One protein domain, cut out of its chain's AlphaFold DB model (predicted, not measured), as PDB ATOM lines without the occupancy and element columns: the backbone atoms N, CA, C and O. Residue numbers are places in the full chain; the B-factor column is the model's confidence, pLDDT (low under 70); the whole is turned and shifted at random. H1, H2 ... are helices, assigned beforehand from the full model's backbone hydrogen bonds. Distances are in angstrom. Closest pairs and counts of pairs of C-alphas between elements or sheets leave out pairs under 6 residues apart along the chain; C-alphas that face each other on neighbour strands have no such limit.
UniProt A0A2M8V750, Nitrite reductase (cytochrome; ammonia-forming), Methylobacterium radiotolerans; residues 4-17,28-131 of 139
ATOM      1  N   TYR A   4      10.728   9.930  76.177       57.16
ATOM      2  CA  TYR A   4      10.847  10.552  77.489       57.16
ATOM      3  C   TYR A   4      11.195   9.562  78.613       57.16
ATOM      4  O   TYR A   4      12.116   9.792  79.391       57.16
ATOM      5  N   TYR A   5      10.549   8.393  78.619       57.94
ATOM      6  CA  TYR A   5      10.791   7.332  79.604       57.94
ATOM      7  C   TYR A   5      12.223   6.774  79.549       57.94
ATOM      8  O   TYR A   5      12.714   6.185  80.508       57.94
ATOM      9  N   GLN A   6      12.880   6.924  78.396       57.94
ATOM     10  CA  GLN A   6      14.240   6.449  78.148       57.94
ATOM     11  C   GLN A   6      15.306   7.510  78.465       57.94
ATOM     12  O   GLN A   6      16.472   7.150  78.595       57.94
ATOM     13  N   LYS A   7      14.922   8.790  78.569       59.12
ATOM     14  CA  LYS A   7      15.835   9.930  78.751       59.12
ATOM     15  C   LYS A   7      16.066  10.269  80.224       59.12
ATOM     16  O   LYS A   7      17.216  10.425  80.617       59.12
ATOM     17  N   ASP A   8      14.994  10.320  81.014       62.44
ATOM     18  CA  ASP A   8      15.051  10.762  82.418       62.44
ATOM     19  C   ASP A   8      15.157   9.582  83.404       62.44
ATOM     20  O   ASP A   8      15.460   9.763  84.573       62.44
ATOM     21  N   GLY A   9      14.949   8.347  82.935       67.62
ATOM     22  CA  GLY A   9      14.855   7.170  83.800       67.62
ATOM     23  C   GLY A   9      13.493   7.060  84.501       67.62
ATOM     24  O   GLY A   9      12.814   8.044  84.782       67.62
ATOM     25  N   HIS A  10      13.056   5.823  84.764       74.19
ATOM     26  CA  HIS A  10      11.708   5.525  85.276       74.19
ATOM     27  C   HIS A  10      11.424   6.176  86.642       74.19
ATOM     28  O   HIS A  10      10.308   6.624  86.899       74.19
ATOM     29  N   THR A  11      12.417   6.198  87.529       74.25
ATOM     30  CA  THR A  11      12.257   6.690  88.902       74.25
ATOM     31  C   THR A  11      12.096   8.206  88.926       74.25
ATOM     32  O   THR A  11      11.107   8.698  89.459       74.25
ATOM     33  N   ASP A  12      12.990   8.949  88.275       79.38
ATOM     34  CA  ASP A  12      12.928  10.417  88.249       79.38
ATOM     35  C   ASP A  12      11.631  10.911  87.587       79.38
ATOM     36  O   ASP A  12      11.012  11.879  88.042       79.38
ATOM     37  N   TRP A  13      11.148  10.179  86.576       80.69
ATOM     38  CA  TRP A  13       9.859  10.445  85.944       80.69
ATOM     39  C   TRP A  13       8.681  10.353  86.927       80.69
ATOM     40  O   TRP A  13       7.883  11.287  87.008       80.69
ATOM     41  N   ASN A  14       8.588   9.272  87.711       84.88
ATOM     42  CA  ASN A  14       7.496   9.063  88.674       84.88
ATOM     43  C   ASN A  14       7.455  10.143  89.772       84.88
ATOM     44  O   ASN A  14       6.388  10.474  90.289       84.88
ATOM     45  N   HIS A  15       8.612  10.701  90.136       85.69
ATOM     46  CA  HIS A  15       8.719  11.722  91.181       85.69
ATOM     47  C   HIS A  15       8.535  13.156  90.671       85.69
ATOM     48  O   HIS A  15       8.437  14.091  91.474       85.69
ATOM     49  N   THR A  16       8.459  13.356  89.355       84.00
ATOM     50  CA  THR A  16       8.270  14.684  88.779       84.00
ATOM     51  C   THR A  16       6.833  15.150  88.998       84.00
ATOM     52  O   THR A  16       5.873  14.557  88.509       84.00
ATOM     53  N   GLN A  17       6.667  16.254  89.730       82.00
ATOM     54  CA  GLN A  17       5.352  16.867  89.905       82.00
ATOM     55  C   GLN A  17       4.786  17.309  88.553       82.00
ATOM     56  O   GLN A  17       5.520  17.788  87.692       82.00
ATOM     57  N   GLN A  28       1.888  16.292  72.922       86.31
ATOM     58  CA  GLN A  28       1.198  15.363  72.032       86.31
ATOM     59  C   GLN A  28       0.239  14.494  72.841       86.31
ATOM     60  O   GLN A  28       0.563  14.052  73.943       86.31
ATOM     61  N   GLY A  29      -0.952  14.264  72.289       89.12
ATOM     62  CA  GLY A  29      -1.885  13.285  72.838       89.12
ATOM     63  C   GLY A  29      -1.428  11.849  72.576       89.12
ATOM     64  O   GLY A  29      -0.316  11.605  72.107       89.12
ATOM     65  N   VAL A  30      -2.328  10.897  72.834       91.94
ATOM     66  CA  VAL A  30      -2.131   9.499  72.427       91.94
ATOM     67  C   VAL A  30      -1.867   9.443  70.920       91.94
ATOM     68  O   VAL A  30      -2.574  10.060  70.123       91.94
ATOM     69  N   SER A  31      -0.822   8.720  70.538       92.00
ATOM     70  CA  SER A  31      -0.208   8.741  69.216       92.00
ATOM     71  C   SER A  31       0.095   7.330  68.706       92.00
ATOM     72  O   SER A  31      -0.004   6.338  69.429       92.00
ATOM     73  N   CYS A  32       0.514   7.225  67.442       93.88
ATOM     74  CA  CYS A  32       0.836   5.948  66.801       93.88
ATOM     75  C   CYS A  32       1.858   5.129  67.608       93.88
ATOM     76  O   CYS A  32       1.710   3.916  67.750       93.88
ATOM     77  N   GLY A  33       2.872   5.800  68.164       92.31
ATOM     78  CA  GLY A  33       3.973   5.168  68.893       92.31
ATOM     79  C   GLY A  33       3.585   4.583  70.250       92.31
ATOM     80  O   GLY A  33       4.395   3.878  70.845       92.31
ATOM     81  N   ASP A  34       2.369   4.841  70.738       93.50
ATOM     82  CA  ASP A  34       1.869   4.251  71.984       93.50
ATOM     83  C   ASP A  34       1.449   2.790  71.814       93.50
ATOM     84  O   ASP A  34       1.520   2.008  72.769       93.50
ATOM     85  N   CYS A  35       1.062   2.427  70.589       96.25
ATOM     86  CA  CYS A  35       0.526   1.113  70.247       96.25
ATOM     87  C   CYS A  35       1.304   0.407  69.132       96.25
ATOM     88  O   CYS A  35       1.166  -0.806  69.009       96.25
ATOM     89  N   HIS A  36       2.099   1.118  68.321       96.00
ATOM     90  CA  HIS A  36       2.818   0.551  67.176       96.00
ATOM     91  C   HIS A  36       4.343   0.697  67.272       96.00
ATOM     92  O   HIS A  36       4.875   1.720  67.705       96.00
ATOM     93  N   SER A  37       5.049  -0.331  66.798       94.00
ATOM     94  CA  SER A  37       6.483  -0.300  66.506       94.00
ATOM     95  C   SER A  37       6.754   0.601  65.299       94.00
ATOM     96  O   SER A  37       6.100   0.490  64.266       94.00
ATOM     97  N   ASN A  38       7.759   1.471  65.397       93.38
ATOM     98  CA  ASN A  38       8.151   2.355  64.295       93.38
ATOM     99  C   ASN A  38       8.971   1.654  63.195       93.38
ATOM    100  O   ASN A  38       9.308   2.292  62.201       93.38
ATOM    101  N   LYS A  39       9.332   0.377  63.380       94.62
ATOM    102  CA  LYS A  39      10.141  -0.387  62.418       94.62
ATOM    103  C   LYS A  39       9.286  -1.061  61.352       94.62
ATOM    104  O   LYS A  39       9.680  -1.121  60.194       94.62
ATOM    105  N   ASP A  40       8.145  -1.586  61.767       95.25
ATOM    106  CA  ASP A  40       7.319  -2.509  60.985       95.25
ATOM    107  C   ASP A  40       5.814  -2.325  61.231       95.25
ATOM    108  O   ASP A  40       5.006  -3.072  60.685       95.25
ATOM    109  N   MET A  41       5.421  -1.328  62.035       95.31
ATOM    110  CA  MET A  41       4.030  -1.043  62.401       95.31
ATOM    111  C   MET A  41       3.329  -2.182  63.149       95.31
ATOM    112  O   MET A  41       2.103  -2.163  63.277       95.31
ATOM    113  N   SER A  42       4.066  -3.154  63.696       95.56
ATOM    114  CA  SER A  42       3.473  -4.191  64.541       95.56
ATOM    115  C   SER A  42       2.877  -3.575  65.810       95.56
ATOM    116  O   SER A  42       3.366  -2.550  66.295       95.56
ATOM    117  N   LEU A  43       1.848  -4.202  66.390       96.81
ATOM    118  CA  LEU A  43       1.380  -3.800  67.718       96.81
ATOM    119  C   LEU A  43       2.488  -4.033  68.752       96.81
ATOM    120  O   LEU A  43       3.211  -5.029  68.689       96.81
ATOM    121  N   THR A  44       2.624  -3.118  69.703       95.12
ATOM    122  CA  THR A  44       3.643  -3.182  70.749       95.12
ATOM    123  C   THR A  44       3.131  -2.587  72.053       95.12
ATOM    124  O   THR A  44       2.302  -1.677  72.058       95.12
ATOM    125  N   ILE A  45       3.641  -3.107  73.168       95.69
ATOM    126  CA  ILE A  45       3.393  -2.562  74.499       95.69
ATOM    127  C   ILE A  45       4.539  -1.618  74.852       95.69
ATOM    128  O   ILE A  45       5.715  -1.974  74.792       95.69
ATOM    129  N   THR A  46       4.188  -0.398  75.230       92.81
ATOM    130  CA  THR A  46       5.118   0.687  75.539       92.81
ATOM    131  C   THR A  46       5.069   1.145  76.988       92.81
ATOM    132  O   THR A  46       5.903   1.964  77.371       92.81
ATOM    133  N   ARG A  47       4.107   0.652  77.780       93.00
ATOM    134  CA  ARG A  47       3.871   1.074  79.166       93.00
ATOM    135  C   ARG A  47       4.364   0.014  80.163       93.00
ATOM    136  O   ARG A  47       3.782  -1.071  80.204       93.00
ATOM    137  N   PRO A  48       5.397   0.310  80.981       92.88
ATOM    138  CA  PRO A  48       5.956  -0.644  81.945       92.88
ATOM    139  C   PRO A  48       4.938  -1.190  82.943       92.88
ATOM    140  O   PRO A  48       4.951  -2.385  83.214       92.88
ATOM    141  N   ALA A  49       4.009  -0.351  83.415       94.50
ATOM    142  CA  ALA A  49       2.968  -0.752  84.363       94.50
ATOM    143  C   ALA A  49       2.169  -1.977  83.878       94.50
ATOM    144  O   ALA A  49       1.964  -2.923  84.637       94.50
ATOM    145  N   PHE A  50       1.805  -2.017  82.589       96.81
ATOM    146  CA  PHE A  50       1.106  -3.161  82.002       96.81
ATOM    147  C   PHE A  50       1.983  -4.414  81.966       96.81
ATOM    148  O   PHE A  50       1.535  -5.487  82.364       96.81
ATOM    149  N   VAL A  51       3.243  -4.284  81.540       96.38
ATOM    150  CA  VAL A  51       4.199  -5.404  81.515       96.38
ATOM    151  C   VAL A  51       4.384  -5.984  82.921       96.38
ATOM    152  O   VAL A  51       4.272  -7.194  83.109       96.38
ATOM    153  N   ASN A  52       4.586  -5.120  83.918       95.44
ATOM    154  CA  ASN A  52       4.776  -5.497  85.317       95.44
ATOM    155  C   ASN A  52       3.528  -6.189  85.888       95.44
ATOM    156  O   ASN A  52       3.634  -7.223  86.551       95.44
ATOM    157  N   ALA A  53       2.337  -5.654  85.610       96.44
ATOM    158  CA  ALA A  53       1.078  -6.234  86.065       96.44
ATOM    159  C   ALA A  53       0.815  -7.618  85.455       96.44
ATOM    160  O   ALA A  53       0.412  -8.540  86.163       96.44
ATOM    161  N   MET A  54       1.087  -7.789  84.161       97.00
ATOM    162  CA  MET A  54       0.934  -9.072  83.472       97.00
ATOM    163  C   MET A  54       1.957 -10.105  83.957       97.00
ATOM    164  O   MET A  54       1.587 -11.249  84.226       97.00
ATOM    165  N   ALA A  55       3.204  -9.693  84.200       96.19
ATOM    166  CA  ALA A  55       4.231 -10.559  84.774       96.19
ATOM    167  C   ALA A  55       3.852 -11.062  86.181       96.19
ATOM    168  O   ALA A  55       4.022 -12.244  86.478       96.19
ATOM    169  N   LYS A  56       3.244 -10.216  87.031       95.50
ATOM    170  CA  LYS A  56       2.709 -10.622  88.353       95.50
ATOM    171  C   LYS A  56       1.586 -11.668  88.265       95.50
ATOM    172  O   LYS A  56       1.311 -12.357  89.253       95.50
ATOM    173  N   ARG A  57       0.950 -11.793  87.098       94.69
ATOM    174  CA  ARG A  57      -0.054 -12.816  86.766       94.69
ATOM    175  C   ARG A  57       0.538 -14.014  86.013       94.69
ATOM    176  O   ARG A  57      -0.207 -14.892  85.604       94.69
ATOM    177  N   GLY A  58       1.858 -14.062  85.821       94.12
ATOM    178  CA  GLY A  58       2.537 -15.143  85.103       94.12
ATOM    179  C   GLY A  58       2.394 -15.085  83.580       94.12
ATOM    180  O   GLY A  58       2.606 -16.097  82.920       94.12
ATOM    181  N   VAL A  59       2.032 -13.929  83.015       94.38
ATOM    182  CA  VAL A  59       1.883 -13.749  81.565       94.38
ATOM    183  C   VAL A  59       3.086 -12.998  81.002       94.38
ATOM    184  O   VAL A  59       3.315 -11.840  81.359       94.38
ATOM    185  N   ASP A  60       3.820 -13.629  80.083       95.12
ATOM    186  CA  ASP A  60       4.809 -12.933  79.258       95.12
ATOM    187  C   ASP A  60       4.113 -12.267  78.066       95.12
ATOM    188  O   ASP A  60       3.628 -12.921  77.143       95.12
ATOM    189  N   VAL A  61       4.062 -10.936  78.087       94.69
ATOM    190  CA  VAL A  61       3.435 -10.132  77.030       94.69
ATOM    191  C   VAL A  61       4.143 -10.256  75.679       94.69
ATOM    192  O   VAL A  61       3.542  -9.922  74.661       94.69
ATOM    193  N   LYS A  62       5.401 -10.718  75.641       93.69
ATOM    194  CA  LYS A  62       6.142 -10.933  74.389       93.69
ATOM    195  C   LYS A  62       5.607 -12.123  73.598       93.69
ATOM    196  O   LYS A  62       5.673 -12.109  72.376       93.69
ATOM    197  N   GLU A  63       5.018 -13.089  74.296       95.38
ATOM    198  CA  GLU A  63       4.409 -14.289  73.717       95.38
ATOM    199  C   GLU A  63       2.920 -14.081  73.382       95.38
ATOM    200  O   GLU A  63       2.201 -15.022  73.040       95.38
ATOM    201  N   ALA A  64       2.423 -12.844  73.487       95.50
ATOM    202  CA  ALA A  64       1.035 -12.526  73.201       95.50
ATOM    203  C   ALA A  64       0.698 -12.783  71.724       95.50
ATOM    204  O   ALA A  64       1.343 -12.289  70.799       95.50
ATOM    205  N   THR A  65      -0.397 -13.503  71.497       95.62
ATOM    206  CA  THR A  65      -0.969 -13.674  70.160       95.62
ATOM    207  C   THR A  65      -1.455 -12.339  69.598       95.62
ATOM    208  O   THR A  65      -1.805 -11.410  70.330       95.62
ATOM    209  N   HIS A  66      -1.605 -12.261  68.274       94.81
ATOM    210  CA  HIS A  66      -2.170 -11.078  67.622       94.81
ATOM    211  C   HIS A  66      -3.563 -10.695  68.165       94.81
ATOM    212  O   HIS A  66      -3.883  -9.513  68.272       94.81
ATOM    213  N   GLN A  67      -4.395 -11.675  68.545       95.69
ATOM    214  CA  GLN A  67      -5.709 -11.392  69.132       95.69
ATOM    215  C   GLN A  67      -5.597 -10.785  70.530       95.69
ATOM    216  O   GLN A  67      -6.263  -9.793  70.808       95.69
ATOM    217  N   GLN A  68      -4.710 -11.310  71.377       95.94
ATOM    218  CA  GLN A  68      -4.445 -10.719  72.690       95.94
ATOM    219  C   GLN A  68      -3.895  -9.297  72.557       95.94
ATOM    220  O   GLN A  68      -4.347  -8.398  73.264       95.94
ATOM    221  N   MET A  69      -2.998  -9.059  71.598       97.25
ATOM    222  CA  MET A  69      -2.413  -7.737  71.370       97.25
ATOM    223  C   MET A  69      -3.450  -6.662  71.028       97.25
ATOM    224  O   MET A  69      -3.300  -5.532  71.484       97.25
ATOM    225  N   ARG A  70      -4.538  -6.998  70.317       96.44
ATOM    226  CA  ARG A  70      -5.646  -6.057  70.042       96.44
ATOM    227  C   ARG A  70      -6.333  -5.559  71.315       96.44
ATOM    228  O   ARG A  70      -6.858  -4.452  71.322       96.44
ATOM    229  N   THR A  71      -6.321  -6.360  72.374       95.88
ATOM    230  CA  THR A  71      -6.828  -5.975  73.695       95.88
ATOM    231  C   THR A  71      -5.741  -5.299  74.524       95.88
ATOM    232  O   THR A  71      -5.991  -4.273  75.155       95.88
ATOM    233  N   TYR A  72      -4.524  -5.847  74.517       97.06
ATOM    234  CA  TYR A  72      -3.443  -5.397  75.391       97.06
ATOM    235  C   TYR A  72      -3.024  -3.960  75.110       97.06
ATOM    236  O   TYR A  72      -2.807  -3.218  76.061       97.06
ATOM    237  N   VAL A  73      -2.992  -3.524  73.845       97.62
ATOM    238  CA  VAL A  73      -2.635  -2.132  73.520       97.62
ATOM    239  C   VAL A  73      -3.590  -1.105  74.139       97.62
ATOM    240  O   VAL A  73      -3.137  -0.036  74.539       97.62
ATOM    241  N   CYS A  74      -4.875  -1.445  74.293       97.50
ATOM    242  CA  CYS A  74      -5.877  -0.611  74.966       97.50
ATOM    243  C   CYS A  74      -5.740  -0.687  76.495       97.50
ATOM    244  O   CYS A  74      -5.829   0.324  77.196       97.50
ATOM    245  N   ALA A  75      -5.488  -1.893  77.007       96.81
ATOM    246  CA  ALA A  75      -5.328  -2.167  78.433       96.81
ATOM    247  C   ALA A  75      -4.038  -1.574  79.034       96.81
ATOM    248  O   ALA A  75      -3.852  -1.610  80.243       96.81
ATOM    249  N   GLN A  76      -3.165  -0.972  78.221       96.81
ATOM    250  CA  GLN A  76      -2.059  -0.152  78.719       96.81
ATOM    251  C   GLN A  76      -2.531   1.067  79.526       96.81
ATOM    252  O   GLN A  76      -1.774   1.553  80.365       96.81
ATOM    253  N   CYS A  77      -3.743   1.563  79.247       96.62
ATOM    254  CA  CYS A  77      -4.276   2.795  79.836       96.62
ATOM    255  C   CYS A  77      -5.711   2.651  80.376       96.62
ATOM    256  O   CYS A  77      -6.046   3.293  81.364       96.62
ATOM    257  N   HIS A  78      -6.576   1.849  79.741       96.75
ATOM    258  CA  HIS A  78      -7.994   1.731  80.120       96.75
ATOM    259  C   HIS A  78      -8.219   0.694  81.217       96.75
ATOM    260  O   HIS A  78      -8.785  -0.374  80.977       96.75
ATOM    261  N   VAL A  79      -7.716   0.997  82.408       96.62
ATOM    262  CA  VAL A  79      -7.657   0.060  83.526       96.62
ATOM    263  C   VAL A  79      -7.755   0.782  84.859       96.62
ATOM    264  O   VAL A  79      -7.498   1.979  84.948       96.62
ATOM    265  N   GLU A  80      -8.096   0.025  85.893       94.69
ATOM    266  CA  GLU A  80      -7.961   0.455  87.280       94.69
ATOM    267  C   GLU A  80      -6.478   0.509  87.683       94.69
ATOM    268  O   GLU A  80      -5.713  -0.412  87.369       94.69
ATOM    269  N   TYR A  81      -6.076   1.583  88.367       95.44
ATOM    270  CA  TYR A  81      -4.707   1.803  88.822       95.44
ATOM    271  C   TYR A  81      -4.656   2.691  90.069       95.44
ATOM    272  O   TYR A  81      -5.545   3.501  90.308       95.44
ATOM    273  N   TYR A  82      -3.542   2.616  90.792       94.12
ATOM    274  CA  TYR A  82      -3.203   3.560  91.854       94.12
ATOM    275  C   TYR A  82      -1.724   3.952  91.788       94.12
ATOM    276  O   TYR A  82      -0.932   3.322  91.081       94.12
ATOM    277  N   PHE A  83      -1.353   5.001  92.523       92.31
ATOM    278  CA  PHE A  83       0.046   5.372  92.722       92.31
ATOM    279  C   PHE A  83       0.548   4.837  94.057       92.31
ATOM    280  O   PHE A  83      -0.005   5.167  95.110       92.31
ATOM    281  N   GLU A  84       1.622   4.057  94.015       90.75
ATOM    282  CA  GLU A  84       2.307   3.615  95.225       90.75
ATOM    283  C   GLU A  84       2.887   4.841  95.964       90.75
ATOM    284  O   GLU A  84       3.347   5.812  95.353       90.75
ATOM    285  N   LYS A  85       2.783   4.856  97.295       86.69
ATOM    286  CA  LYS A  85       3.005   6.055  98.107       86.69
ATOM    287  C   LYS A  85       4.451   6.524  98.077       86.69
ATOM    288  O   LYS A  85       4.654   7.738  97.990       86.69
ATOM    289  N   ASP A  86       5.412   5.614  98.133       86.81
ATOM    290  CA  ASP A  86       6.822   5.971  98.266       86.81
ATOM    291  C   ASP A  86       7.468   6.179  96.898       86.81
ATOM    292  O   ASP A  86       8.030   7.238  96.631       86.81
ATOM    293  N   SER A  87       7.320   5.208  96.002       88.75
ATOM    294  CA  SER A  87       7.916   5.194  94.660       88.75
ATOM    295  C   SER A  87       7.175   6.044  93.627       88.75
ATOM    296  O   SER A  87       7.712   6.305  92.548       88.75
ATOM    297  N   LYS A  88       5.923   6.429  93.917       89.94
ATOM    298  CA  LYS A  88       5.008   7.085  92.965       89.94
ATOM    299  C   LYS A  88       4.811   6.294  91.669       89.94
ATOM    300  O   LYS A  88       4.407   6.855  90.653       89.94
ATOM    301  N   GLU A  89       5.086   4.991  91.689       90.75
ATOM    302  CA  GLU A  89       4.880   4.131  90.533       90.75
ATOM    303  C   GLU A  89       3.385   3.908  90.296       90.75
ATOM    304  O   GLU A  89       2.608   3.720  91.233       90.75
ATOM    305  N   LEU A  90       2.989   3.926  89.024       92.94
ATOM    306  CA  LEU A  90       1.646   3.562  88.596       92.94
ATOM    307  C   LEU A  90       1.512   2.034  88.608       92.94
ATOM    308  O   LEU A  90       2.168   1.342  87.827       92.94
ATOM    309  N   ILE A  91       0.641   1.511  89.469       94.62
ATOM    310  CA  ILE A  91       0.455   0.074  89.689       94.62
ATOM    311  C   ILE A  91      -0.966  -0.348  89.322       94.62
ATOM    312  O   ILE A  91      -1.938   0.308  89.690       94.62
ATOM    313  N   PHE A  92      -1.092  -1.495  88.646       97.12
ATOM    314  CA  PHE A  92      -2.381  -2.161  88.448       97.12
ATOM    315  C   PHE A  92      -2.604  -3.219  89.546       97.12
ATOM    316  O   PHE A  92      -1.764  -4.120  89.693       97.12
ATOM    317  N   PRO A  93      -3.720  -3.170  90.299       96.25
ATOM    318  CA  PRO A  93      -3.988  -4.043  91.448       96.25
ATOM    319  C   PRO A  93      -4.478  -5.443  91.029       96.25
ATOM    320  O   PRO A  93      -5.506  -5.939  91.482       96.25
ATOM    321  N   TRP A  94      -3.770  -6.098  90.106       96.81
ATOM    322  CA  TRP A  94      -4.223  -7.342  89.462       96.81
ATOM    323  C   TRP A  94      -3.535  -8.603  89.975       96.81
ATOM    324  O   TRP A  94      -3.777  -9.689  89.446       96.81
ATOM    325  N   SER A  95      -2.644  -8.499  90.965       95.81
ATOM    326  CA  SER A  95      -1.830  -9.647  91.375       95.81
ATOM    327  C   SER A  95      -2.653 -10.790  91.960       95.81
ATOM    328  O   SER A  95      -2.174 -11.918  91.945       95.81
ATOM    329  N   GLU A  96      -3.870 -10.533  92.440       95.69
ATOM    330  CA  GLU A  96      -4.776 -11.576  92.936       95.69
ATOM    331  C   GLU A  96      -5.543 -12.283  91.803       95.69
ATOM    332  O   GLU A  96      -5.981 -13.418  91.970       95.69
ATOM    333  N   SER A  97      -5.616 -11.692  90.606       95.12
ATOM    334  CA  SER A  97      -6.206 -12.304  89.408       95.12
ATOM    335  C   SER A  97      -5.223 -13.267  88.730       95.12
ATOM    336  O   SER A  97      -4.711 -13.003  87.641       95.12
ATOM    337  N   LYS A  98      -4.912 -14.382  89.401       90.88
ATOM    338  CA  LYS A  98      -3.847 -15.324  88.998       90.88
ATOM    339  C   LYS A  98      -4.096 -16.041  87.676       90.88
ATOM    340  O   LYS A  98      -3.143 -16.306  86.952       90.88
ATOM    341  N   LYS A  99      -5.347 -16.373  87.375       90.38
ATOM    342  CA  LYS A  99      -5.721 -17.016  86.115       90.38
ATOM    343  C   LYS A  99      -6.109 -15.954  85.100       90.38
ATOM    344  O   LYS A  99      -6.736 -14.950  85.447       90.38
ATOM    345  N   LEU A 100      -5.696 -16.138  83.850       87.62
ATOM    346  CA  LEU A 100      -5.984 -15.160  82.806       87.62
ATOM    347  C   LEU A 100      -7.448 -15.262  82.360       87.62
ATOM    348  O   LEU A 100      -8.091 -14.240  82.132       87.62
ATOM    349  N   GLU A 101      -7.957 -16.489  82.292       88.88
ATOM    350  CA  GLU A 101      -9.314 -16.861  81.895       88.88
ATOM    351  C   GLU A 101     -10.399 -16.377  82.864       88.88
ATOM    352  O   GLU A 101     -11.494 -16.044  82.419       88.88
ATOM    353  N   ASP A 102     -10.076 -16.249  84.154       89.56
ATOM    354  CA  ASP A 102     -10.988 -15.705  85.171       89.56
ATOM    355  C   ASP A 102     -11.137 -14.175  85.044       89.56
ATOM    356  O   ASP A 102     -11.977 -13.556  85.698       89.56
ATOM    357  N   GLY A 103     -10.319 -13.547  84.195       90.81
ATOM    358  CA  GLY A 103     -10.306 -12.107  84.005       90.81
ATOM    359  C   GLY A 103      -9.798 -11.358  85.235       90.81
ATOM    360  O   GLY A 103      -9.061 -11.886  86.068       90.81
ATOM    361  N   ILE A 104     -10.146 -10.077  85.304       94.62
ATOM    362  CA  ILE A 104      -9.869  -9.212  86.449       94.62
ATOM    363  C   ILE A 104     -11.220  -8.907  87.081       94.62
ATOM    364  O   ILE A 104     -12.076  -8.304  86.435       94.62
ATOM    365  N   THR A 105     -11.416  -9.357  88.316       95.00
ATOM    366  CA  THR A 105     -12.684  -9.201  89.034       95.00
ATOM    367  C   THR A 105     -12.532  -8.216  90.179       95.00
ATOM    368  O   THR A 105     -11.437  -8.003  90.711       95.00
ATOM    369  N   ILE A 106     -13.652  -7.628  90.579       93.88
ATOM    370  CA  ILE A 106     -13.674  -6.629  91.638       93.88
ATOM    371  C   ILE A 106     -13.309  -7.229  93.005       93.88
ATOM    372  O   ILE A 106     -12.649  -6.583  93.814       93.88
ATOM    373  N   GLU A 107     -13.638  -8.498  93.242       93.56
ATOM    374  CA  GLU A 107     -13.301  -9.236  94.463       93.56
ATOM    375  C   GLU A 107     -11.791  -9.453  94.588       93.56
ATOM    376  O   GLU A 107     -11.224  -9.320  95.675       93.56
ATOM    377  N   ASN A 108     -11.120  -9.735  93.468       95.94
ATOM    378  CA  ASN A 108      -9.667  -9.876  93.433       95.94
ATOM    379  C   ASN A 108      -8.973  -8.532  93.687       95.94
ATOM    380  O   ASN A 108      -8.031  -8.475  94.477       95.94
ATOM    381  N   ILE A 109      -9.472  -7.446  93.088       94.81
ATOM    382  CA  ILE A 109      -8.967  -6.086  93.343       94.81
ATOM    383  C   ILE A 109      -9.198  -5.686  94.811       94.81
ATOM    384  O   ILE A 109      -8.297  -5.168  95.469       94.81
ATOM    385  N   SER A 110     -10.371  -5.983  95.375       92.25
ATOM    386  CA  SER A 110     -10.662  -5.735  96.793       92.25
ATOM    387  C   SER A 110      -9.722  -6.526  97.707       92.25
ATOM    388  O   SER A 110      -9.139  -5.969  98.637       92.25
ATOM    389  N   THR A 111      -9.488  -7.805  97.398       94.25
ATOM    390  CA  THR A 111      -8.539  -8.658  98.129       94.25
ATOM    391  C   THR A 111      -7.119  -8.094  98.074       94.25
ATOM    392  O   THR A 111      -6.424  -8.086  99.092       94.25
ATOM    393  N   TYR A 112      -6.696  -7.582  96.916       94.56
ATOM    394  CA  TYR A 112      -5.413  -6.901  96.764       94.56
ATOM    395  C   TYR A 112      -5.305  -5.702  97.713       94.56
ATOM    396  O   TYR A 112      -4.412  -5.662  98.556       94.56
ATOM    397  N   TYR A 113      -6.250  -4.762  97.642       92.31
ATOM    398  CA  TYR A 113      -6.217  -3.533  98.440       92.31
ATOM    399  C   TYR A 113      -6.392  -3.766  99.951       92.31
ATOM    400  O   TYR A 113      -5.956  -2.949 100.773       92.31
ATOM    401  N   GLN A 114      -7.028  -4.867 100.355       90.75
ATOM    402  CA  GLN A 114      -7.068  -5.296 101.754       90.75
ATOM    403  C   GLN A 114      -5.689  -5.744 102.252       90.75
ATOM    404  O   GLN A 114      -5.320  -5.392 103.371       90.75
ATOM    405  N   LYS A 115      -4.923  -6.470 101.428       92.56
ATOM    406  CA  LYS A 115      -3.566  -6.942 101.761       92.56
ATOM    407  C   LYS A 115      -2.523  -5.829 101.698       92.56
ATOM    408  O   LYS A 115      -1.672  -5.753 102.574       92.56
ATOM    409  N   ASP A 116      -2.598  -4.990 100.671       90.31
ATOM    410  CA  ASP A 116      -1.652  -3.899 100.424       90.31
ATOM    411  C   ASP A 116      -1.804  -2.761 101.449       90.31
ATOM    412  O   ASP A 116      -0.846  -2.082 101.800       90.31
ATOM    413  N   GLY A 117      -3.020  -2.557 101.971       86.00
ATOM    414  CA  GLY A 117      -3.294  -1.492 102.939       86.00
ATOM    415  C   GLY A 117      -3.303  -0.084 102.328       86.00
ATOM    416  O   GLY A 117      -3.356   0.900 103.069       86.00
ATOM    417  N   HIS A 118      -3.272   0.029 100.997       86.56
ATOM    418  CA  HIS A 118      -3.385   1.304 100.293       86.56
ATOM    419  C   HIS A 118      -4.720   2.004 100.565       86.56
ATOM    420  O   HIS A 118      -5.750   1.364 100.780       86.56
ATOM    421  N   THR A 119      -4.663   3.334 100.545       87.62
ATOM    422  CA  THR A 119      -5.800   4.248 100.670       87.62
ATOM    423  C   THR A 119      -5.496   5.446  99.790       87.62
ATOM    424  O   THR A 119      -4.444   6.068  99.966       87.62
ATOM    425  N   ASP A 120      -6.417   5.787  98.895       85.19
ATOM    426  CA  ASP A 120      -6.258   6.915  97.980       85.19
ATOM    427  C   ASP A 120      -6.508   8.243  98.694       85.19
ATOM    428  O   ASP A 120      -5.702   9.169  98.604       85.19
ATOM    429  N   TRP A 121      -7.598   8.329  99.460       85.88
ATOM    430  CA  TRP A 121      -7.890   9.491 100.299       85.88
ATOM    431  C   TRP A 121      -8.779   9.145 101.495       85.88
ATOM    432  O   TRP A 121      -9.428   8.100 101.557       85.88
ATOM    433  N   ASN A 122      -8.822  10.065 102.457       90.00
ATOM    434  CA  ASN A 122      -9.780  10.037 103.555       90.00
ATOM    435  C   ASN A 122     -10.994  10.910 103.198       90.00
ATOM    436  O   ASN A 122     -10.840  12.087 102.861       90.00
ATOM    437  N   HIS A 123     -12.194  10.341 103.260       88.00
ATOM    438  CA  HIS A 123     -13.438  11.044 102.990       88.00
ATOM    439  C   HIS A 123     -13.737  12.054 104.104       88.00
ATOM    440  O   HIS A 123     -14.017  11.692 105.246       88.00
ATOM    441  N   THR A 124     -13.714  13.344 103.773       90.69
ATOM    442  CA  THR A 124     -13.685  14.441 104.757       90.69
ATOM    443  C   THR A 124     -14.915  14.521 105.658       90.69
ATOM    444  O   THR A 124     -14.808  14.988 106.787       90.69
ATOM    445  N   GLN A 125     -16.077  14.069 105.184       90.00
ATOM    446  CA  GLN A 125     -17.327  14.145 105.948       90.00
ATOM    447  C   GLN A 125     -17.546  12.941 106.864       90.00
ATOM    448  O   GLN A 125     -18.137  13.076 107.929       90.00
ATOM    449  N   THR A 126     -17.105  11.759 106.436       89.81
ATOM    450  CA  THR A 126     -17.416  10.489 107.115       89.81
ATOM    451  C   THR A 126     -16.211   9.909 107.847       89.81
ATOM    452  O   THR A 126     -16.378   9.012 108.665       89.81
ATOM    453  N   GLY A 127     -14.998  10.385 107.546       85.56
ATOM    454  CA  GLY A 127     -13.748   9.780 108.004       85.56
ATOM    455  C   GLY A 127     -13.447   8.421 107.356       85.56
ATOM    456  O   GLY A 127     -12.539   7.722 107.806       85.56
ATOM    457  N   GLY A 128     -14.223   8.019 106.342       85.31
ATOM    458  CA  GLY A 128     -14.046   6.751 105.641       85.31
ATOM    459  C   GLY A 128     -12.768   6.739 104.806       85.31
ATOM    460  O   GLY A 128     -12.498   7.677 104.058       85.31
ATOM    461  N   LEU A 129     -11.982   5.667 104.913       83.06
ATOM    462  CA  LEU A 129     -10.795   5.467 104.083       83.06
ATOM    463  C   LEU A 129     -11.217   4.891 102.732       83.06
ATOM    464  O   LEU A 129     -11.635   3.735 102.655       83.06
ATOM    465  N   ASN A 130     -11.093   5.694 101.678       75.00
ATOM    466  CA  ASN A 130     -11.472   5.287 100.337       75.00
ATOM    467  C   ASN A 130     -10.281   4.656  99.624       75.00
ATOM    468  O   ASN A 130      -9.193   5.229  99.543       75.00
ATOM    469  N   LYS A 131     -10.528   3.455  99.116       71.38
ATOM    470  CA  LYS A 131      -9.656   2.707  98.216       71.38
ATOM    471  C   LYS A 131     -10.425   2.614  96.909       71.38
ATOM    472  O   LYS A 131     -11.609   2.280  96.991       71.38
TER     473      LYS A 131
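Overview. This is residues 4 to 17 and 28 to 131 of the 139 residues of the protein "Nitrite reductase (cytochrome; ammonia-forming)" of Methylobacterium radiotolerans (UniProt A0A2M8V750). There is little regular structure: five short helices, none touching another, are set among loops, the longest stretches with no named element being residues 28 to 47, 76 to 105 and 117 to 131, with H3 nearest the middle, H1 and H2 off to one side, and residues 117 to 131 far out. H1 to H5, in order, hold 40 of the 118 printed residues, all helix. It is only just compact, close to loose, radius of gyration of the C-alphas 16.2 A, spanning 53 by 37 by 21 A.

Arrangement. H1, residues 4 to 7, and H2, residues 10 to 15, are close but not clearly touching; their closest C-alphas, Tyr 5 and Trp 13, are 7.1 A apart. So are H3, residues 48 to 56, and H4, residues 66 to 75, with closest C-alphas Phe 50 and Ala 75 at 7.4 A, a steep tilt of 62 degrees, opposite ways. H5, residues 106 to 116, is apart from the others. Every O i to N i+4 pair is within hydrogen-bond range in H2, H3 and H5, and 4 of 6 in H4; H1 is too short for one.

Along the chain. H1 begins at C-alpha 4 (10.847, 10.552, 77.489). H4 measures 14.4 A; H5, 15.1 A, ends at C-alpha 116 (-1.652, -3.899, 100.424).

Size, cuts and confidence. Residues 18 to 27 are cut out; C-alphas 17 and 28 are 18.4 A apart. The H4 to H5 link is long. Residues 4 to 9 have pLDDT under 70.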